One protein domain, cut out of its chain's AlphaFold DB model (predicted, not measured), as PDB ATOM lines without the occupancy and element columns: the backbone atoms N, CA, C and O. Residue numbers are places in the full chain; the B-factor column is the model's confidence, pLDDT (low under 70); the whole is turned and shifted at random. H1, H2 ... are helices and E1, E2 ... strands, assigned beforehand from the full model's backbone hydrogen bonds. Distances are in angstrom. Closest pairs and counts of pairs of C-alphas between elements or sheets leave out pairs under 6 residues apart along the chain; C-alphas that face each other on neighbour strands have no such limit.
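What this domain is: This is residues 5 to 53 of the 58 residues of an uncharacterized protein of Chloroflexia bacterium (UniProt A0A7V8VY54). The domain has little regular structure: a tiny hairpin of two strands, E1 and E2, lies between wide loops and one short helix, H1, at one end. The long loop of residues 15 to 36 folds back so that residues 23 to 24 pair antiparallel with residues 11 to 12 of E1. The 49 printed residues hold E1, E2 and H1 in that order, a mixed class with only 15 residues in named elements. The whole is compact, with a radius of gyration of the C-alphas of 10.4 A, and rounded, spanning 28 by 20 by 16 A.

Where its parts are: E1, residues 11 to 14, begins at C-alpha 11 (-39.774, -12.108, -30.934) and is 10.4 A long. E2 is residues 37 to 39, 6.6 A. H1, residues 45 to 52, is 10.7 A long and ends at C-alpha 52 (-51.275, -11.967, -32.675).

How they stand to each other: E1 and E2 are antiparallel at 155 degrees, with N 13 and O 38 2.9 A apart, within hydrogen-bond range. The closest C-alphas of E1 and H1, those of Leu 13 and Thr 52, are 7.7 A apart. In H1 every O i to N i+4 pair is within hydrogen-bond range.

The domain as a whole: The farthest C-alphas, of Gly 28 and Glu 46, are 29.0 A apart. The printed part has no cut. The link from E1 to E2 is long; that from E2 to H1 is tight. No printed residue is under 70 in pLDDT.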
ATOM      1  N   PRO A   5     -34.355 -14.679 -18.666       96.94
ATOM      2  CA  PRO A   5     -33.858 -13.638 -19.555       96.94
ATOM      3  C   PRO A   5     -34.467 -13.807 -20.949       96.94
ATOM      4  O   PRO A   5     -34.523 -14.919 -21.485       96.94
ATOM      5  N   LEU A   6     -34.909 -12.705 -21.550       97.81
ATOM      6  CA  LEU A   6     -35.320 -12.709 -22.948       97.81
ATOM      7  C   LEU A   6     -34.083 -12.762 -23.846       97.81
ATOM      8  O   LEU A   6     -33.101 -12.048 -23.642       97.81
ATOM      9  N   GLU A   7     -34.145 -13.610 -24.864       97.69
ATOM     10  CA  GLU A   7     -33.078 -13.765 -25.840       97.69
ATOM     11  C   GLU A   7     -33.054 -12.555 -26.769       97.69
ATOM     12  O   GLU A   7     -34.042 -12.245 -27.439       97.69
ATOM     13  N   GLN A   8     -31.910 -11.876 -26.827       98.06
ATOM     14  CA  GLN A   8     -31.725 -10.733 -27.708       98.06
ATOM     15  C   GLN A   8     -32.015 -11.123 -29.160       98.06
ATOM     16  O   GLN A   8     -31.455 -12.067 -29.707       98.06
ATOM     17  N   GLY A   9     -32.884 -10.349 -29.801       97.62
ATOM     18  CA  GLY A   9     -33.285 -10.549 -31.181       97.62
ATOM     19  C   GLY A   9     -34.461 -11.504 -31.384       97.62
ATOM     20  O   GLY A   9     -35.015 -11.510 -32.486       97.62
ATOM     21  N   ALA A  10     -34.885 -12.247 -30.360       97.94
ATOM     22  CA  ALA A  10     -36.086 -13.070 -30.434       97.94
ATOM     23  C   ALA A  10     -37.365 -12.219 -30.339       97.94
ATOM     24  O   ALA A  10     -37.364 -11.104 -29.811       97.94
ATOM     25  N   VAL A  11     -38.455 -12.752 -30.895       97.75
ATOM     26  CA  VAL A  11     -39.774 -12.108 -30.934       97.75
ATOM     27  C   VAL A  11     -40.674 -12.703 -29.862       97.75
ATOM     28  O   VAL A  11     -40.744 -13.928 -29.705       97.75
ATOM     29  N   TYR A  12     -41.373 -11.823 -29.159       97.69
ATOM     30  CA  TYR A  12     -42.217 -12.139 -28.024       97.69
ATOM     31  C   TYR A  12     -43.558 -11.416 -28.117       97.69
ATOM     32  O   TYR A  12     -43.666 -10.378 -28.764       97.69
ATOM     33  N   LEU A  13     -44.568 -11.960 -27.449       97.38
ATOM     34  CA  LEU A  13     -45.872 -11.335 -27.260       97.38
ATOM     35  C   LEU A  13     -46.165 -11.255 -25.764       97.38
ATOM     36  O   LEU A  13     -45.986 -12.251 -25.058       97.38
ATOM     37  N   ASP A  14     -46.622 -10.095 -25.297       96.38
ATOM     38  CA  ASP A  14     -47.175  -9.948 -23.953       96.38
ATOM     39  C   ASP A  14     -48.682 -10.209 -23.994       96.38
ATOM     40  O   ASP A  14     -49.440  -9.485 -24.635       96.38
ATOM     41  N   LEU A  15     -49.134 -11.269 -23.323       95.31
ATOM     42  CA  LEU A  15     -50.556 -11.603 -23.272       95.31
ATOM     43  C   LEU A  15     -51.359 -10.659 -22.367       95.31
ATOM     44  O   LEU A  15     -52.586 -10.670 -22.457       95.31
ATOM     45  N   ASN A  16     -50.700  -9.859 -21.522       95.44
ATOM     46  CA  ASN A  16     -51.364  -8.824 -20.731       95.44
ATOM     47  C   ASN A  16     -51.751  -7.602 -21.584       95.44
ATOM     48  O   ASN A  16     -52.685  -6.892 -21.224       95.44
ATOM     49  N   ASP A  17     -51.065  -7.375 -22.711       93.38
ATOM     50  CA  ASP A  17     -51.305  -6.261 -23.635       93.38
ATOM     51  C   ASP A  17     -51.119  -6.730 -25.086       93.38
ATOM     52  O   ASP A  17     -50.111  -6.473 -25.748       93.38
ATOM     53  N   ARG A  18     -52.108  -7.486 -25.572       91.06
ATOM     54  CA  ARG A  18     -52.078  -8.067 -26.921       91.06
ATOM     55  C   ARG A  18     -52.201  -7.012 -28.021       91.06
ATOM     56  O   ARG A  18     -51.685  -7.235 -29.115       91.06
ATOM     57  N   ASP A  19     -52.849  -5.883 -27.738       90.06
ATOM     58  CA  ASP A  19     -53.115  -4.819 -28.716       90.06
ATOM     59  C   ASP A  19     -51.851  -4.025 -29.064       90.06
ATOM     60  O   ASP A  19     -51.715  -3.517 -30.178       90.06
ATOM     61  N   ARG A  20     -50.878  -3.979 -28.147       91.31
ATOM     62  CA  ARG A  20     -49.536  -3.446 -28.412       91.31
ATOM     63  C   ARG A  20     -48.772  -4.230 -29.488       91.31
ATOM     64  O   ARG A  20     -47.831  -3.691 -30.073       91.31
ATOM     65  N   GLY A  21     -49.184  -5.467 -29.768       91.81
ATOM     66  CA  GLY A  21     -48.557  -6.343 -30.749       91.81
ATOM     67  C   GLY A  21     -47.285  -7.022 -30.238       91.81
ATOM     68  O   GLY A  21     -46.878  -6.883 -29.082       91.81
ATOM     69  N   ASP A  22     -46.659  -7.807 -31.113       96.00
ATOM     70  CA  ASP A  22     -45.402  -8.471 -30.800       96.00
ATOM     71  C   ASP A  22     -44.232  -7.480 -30.738       96.00
ATOM     72  O   ASP A  22     -44.211  -6.435 -31.387       96.00
ATOM     73  N   PHE A  23     -43.218  -7.824 -29.950       96.50
ATOM     74  CA  PHE A  23     -42.009  -7.026 -29.808       96.50
ATOM     75  C   PHE A  23     -40.756  -7.888 -29.939       96.50
ATOM     76  O   PHE A  23     -40.723  -9.067 -29.580       96.50
ATOM     77  N   LYS A  24     -39.683  -7.274 -30.441       98.00
ATOM     78  CA  LYS A  24     -38.355  -7.884 -30.504       98.00
ATOM     79  C   LYS A  24     -37.578  -7.529 -29.243       98.00
ATOM     80  O   LYS A  24     -37.452  -6.350 -28.915       98.00
ATOM     81  N   ALA A  25     -37.034  -8.526 -28.553       97.62
ATOM     82  CA  ALA A  25     -36.188  -8.277 -27.394       97.62
ATOM     83  C   ALA A  25     -34.861  -7.635 -27.822       97.62
ATOM     84  O   ALA A  25     -34.205  -8.087 -28.765       97.62
ATOM     85  N   THR A  26     -34.445  -6.587 -27.117       96.69
ATOM     86  CA  THR A  26     -33.216  -5.831 -27.410       96.69
ATOM     87  C   THR A  26     -32.028  -6.267 -26.553       96.69
ATOM     88  O   THR A  26     -30.915  -5.807 -26.789       96.69
ATOM     89  N   GLY A  27     -32.245  -7.190 -25.609       93.00
ATOM     90  CA  GLY A  27     -31.245  -7.674 -24.654       93.00
ATOM     91  C   GLY A  27     -31.397  -7.029 -23.274       93.00
ATOM     92  O   GLY A  27     -31.917  -5.924 -23.147       93.00
ATOM     93  N   GLY A  28     -30.982  -7.750 -22.226       93.25
ATOM     94  CA  GLY A  28     -31.042  -7.288 -20.829       93.25
ATOM     95  C   GLY A  28     -32.430  -7.316 -20.173       93.25
ATOM     96  O   GLY A  28     -32.549  -6.994 -18.997       93.25
ATOM     97  N   GLN A  29     -33.471  -7.716 -20.904       97.00
ATOM     98  CA  GLN A  29     -34.835  -7.838 -20.385       97.00
ATOM     99  C   GLN A  29     -35.017  -9.169 -19.647       97.00
ATOM    100  O   GLN A  29     -34.562 -10.215 -20.118       97.00
ATOM    101  N   ILE A  30     -35.718  -9.132 -18.518       97.06
ATOM    102  CA  ILE A  30     -36.036 -10.292 -17.683       97.06
ATOM    103  C   ILE A  30     -37.557 -10.358 -17.536       97.06
ATOM    104  O   ILE A  30     -38.203  -9.327 -17.390       97.06
ATOM    105  N   VAL A  31     -38.122 -11.562 -17.617       96.69
ATOM    106  CA  VAL A  31     -39.555 -11.799 -17.392       96.69
ATOM    107  C   VAL A  31     -39.876 -11.614 -15.912       96.69
ATOM    108  O   VAL A  31     -39.333 -12.336 -15.071       96.69
ATOM    109  N   GLU A  32     -40.799 -10.715 -15.597       96.50
ATOM    110  CA  GLU A  32     -41.279 -10.489 -14.236       96.50
ATOM    111  C   GLU A  32     -42.384 -11.493 -13.845       96.50
ATOM    112  O   GLU A  32     -43.029 -12.097 -14.707       96.50
ATOM    113  N   PRO A  33     -42.656 -11.709 -12.542       95.94
ATOM    114  CA  PRO A  33     -43.698 -12.640 -12.091       95.94
ATOM    115  C   PRO A  33     -45.110 -12.357 -12.638       95.94
ATOM    116  O   PRO A  33     -45.906 -13.284 -12.847       95.94
ATOM    117  N   SER A  34     -45.431 -11.085 -12.872       96.25
ATOM    118  CA  SER A  34     -46.703 -10.642 -13.453       96.25
ATOM    119  C   SER A  34     -46.784 -10.838 -14.961       96.25
ATOM    120  O   SER A  34     -47.886 -10.856 -15.515       96.25
ATOM    121  N   ASP A  35     -45.649 -11.006 -15.632       95.69
ATOM    122  CA  ASP A  35     -45.627 -11.026 -17.080       95.69
ATOM    123  C   ASP A  35     -46.210 -12.331 -17.620       95.69
ATOM    124  O   ASP A  35     -46.115 -13.415 -17.025       95.69
ATOM    125  N   ARG A  36     -46.826 -12.226 -18.794       96.38
ATOM    126  CA  ARG A  36     -47.361 -13.360 -19.542       96.38
ATOM    127  C   ARG A  36     -46.746 -13.351 -20.932       96.38
ATOM    128  O   ARG A  36     -47.426 -13.136 -21.925       96.38
ATOM    129  N   ILE A  37     -45.431 -13.567 -20.977       97.00
ATOM    130  CA  ILE A  37     -44.652 -13.508 -22.217       97.00
ATOM    131  C   ILE A  37     -44.633 -14.862 -22.925       97.00
ATOM    132  O   ILE A  37     -44.226 -15.874 -22.349       97.00
ATOM    133  N   VAL A  38     -44.991 -14.857 -24.207       96.62
ATOM    134  CA  VAL A  38     -44.878 -16.007 -25.109       96.62
ATOM    135  C   VAL A  38     -43.792 -15.738 -26.144       96.62
ATOM    136  O   VAL A  38     -43.774 -14.685 -26.774       96.62
ATOM    137  N   ALA A  39     -42.880 -16.692 -26.338       97.25
ATOM    138  CA  ALA A  39     -41.840 -16.603 -27.359       97.25
ATOM    139  C   ALA A  39     -42.336 -17.187 -28.686       97.25
ATOM    140  O   ALA A  39     -42.767 -18.342 -28.728       97.25
ATOM    141  N   LYS A  40     -42.175 -16.445 -29.788       97.38
ATOM    142  CA  LYS A  40     -42.568 -16.908 -31.127       97.38
ATOM    143  C   LYS A  40     -41.922 -18.232 -31.504       97.38
ATOM    144  O   LYS A  40     -42.594 -19.135 -31.970       97.38
ATOM    145  N   LYS A  41     -40.618 -18.371 -31.244       96.19
ATOM    146  CA  LYS A  41     -39.844 -19.576 -31.588       96.19
ATOM    147  C   LYS A  41     -40.275 -20.846 -30.840       96.19
ATOM    148  O   LYS A  41     -39.903 -21.936 -31.251       96.19
ATOM    149  N   ALA A  42     -40.981 -20.695 -29.720       95.50
ATOM    150  CA  ALA A  42     -41.462 -21.798 -28.888       95.50
ATOM    151  C   ALA A  42     -42.974 -22.032 -29.059       95.50
ATOM    152  O   ALA A  42     -43.564 -22.801 -28.307       95.50
ATOM    153  N   THR A  43     -43.587 -21.344 -30.021       95.81
ATOM    154  CA  THR A  43     -45.015 -21.399 -30.321       95.81
ATOM    155  C   THR A  43     -45.169 -21.871 -31.756       95.81
ATOM    156  O   THR A  43     -44.444 -21.412 -32.639       95.81
ATOM    157  N   ASP A  44     -46.090 -22.796 -32.008       95.50
ATOM    158  CA  ASP A  44     -46.377 -23.213 -33.373       95.50
ATOM    159  C   ASP A  44     -46.987 -22.062 -34.194       95.50
ATOM    160  O   ASP A  44     -47.503 -21.074 -33.665       95.50
ATOM    161  N   TYR A  45     -46.887 -22.183 -35.514       91.19
ATOM    162  CA  TYR A  45     -47.269 -21.125 -36.444       91.19
ATOM    163  C   TYR A  45     -48.756 -20.751 -36.350       91.19
ATOM    164  O   TYR A  45     -49.094 -19.566 -36.326       91.19
ATOM    165  N   GLU A  46     -49.642 -21.745 -36.266       93.62
ATOM    166  CA  GLU A  46     -51.087 -21.512 -36.208       93.62
ATOM    167  C   GLU A  46     -51.484 -20.812 -34.910       93.62
ATOM    168  O   GLU A  46     -52.263 -19.854 -34.927       93.62
ATOM    169  N   LEU A  47     -50.938 -21.261 -33.779       94.00
ATOM    170  CA  LEU A  47     -51.171 -20.641 -32.485       94.00
ATOM    171  C   LEU A  47     -50.611 -19.218 -32.445       94.00
ATOM    172  O   LEU A  47     -51.291 -18.314 -31.962       94.00
ATOM    173  N   TRP A  48     -49.421 -18.982 -32.998       95.00
ATOM    174  CA  TRP A  48     -48.842 -17.641 -33.053       95.00
ATOM    175  C   TRP A  48     -49.721 -16.653 -33.834       95.00
ATOM    176  O   TRP A  48     -49.971 -15.538 -33.363       95.00
ATOM    177  N   ASN A  49     -50.234 -17.059 -34.998       92.12
ATOM    178  CA  ASN A  49     -51.141 -16.235 -35.802       92.12
ATOM    179  C   ASN A  49     -52.448 -15.928 -35.050       92.12
ATOM    180  O   ASN A  49     -52.885 -14.778 -35.023       92.12
ATOM    181  N   LYS A  50     -53.025 -16.921 -34.352       91.50
ATOM    182  CA  LYS A  50     -54.213 -16.724 -33.496       91.50
ATOM    183  C   LYS A  50     -53.947 -15.736 -32.358       91.50
ATOM    184  O   LYS A  50     -54.777 -14.874 -32.077       91.50
ATOM    185  N   LEU A  51     -52.793 -15.846 -31.697       92.50
ATOM    186  CA  LEU A  51     -52.427 -14.982 -30.571       92.50
ATOM    187  C   LEU A  51     -52.238 -13.522 -30.995       92.50
ATOM    188  O   LEU A  51     -52.724 -12.627 -30.301       92.50
ATOM    189  N   THR A  52     -51.585 -13.302 -32.137       91.06
ATOM    190  CA  THR A  52     -51.275 -11.967 -32.675       91.06
ATOM    191  C   THR A  52     -52.422 -11.334 -33.466       91.06
ATOM    192  O   THR A  52     -52.299 -10.191 -33.891       91.06
ATOM    193  N   GLY A  53     -53.537 -12.046 -33.679       81.62
ATOM    194  CA  GLY A  53     -54.665 -11.539 -34.475       81.62
ATOM    195  C   GLY A  53     -54.325 -11.349 -35.956       81.62
ATOM    196  O   GLY A  53     -55.079 -10.728 -36.701       81.62
TER     197      GLY A  53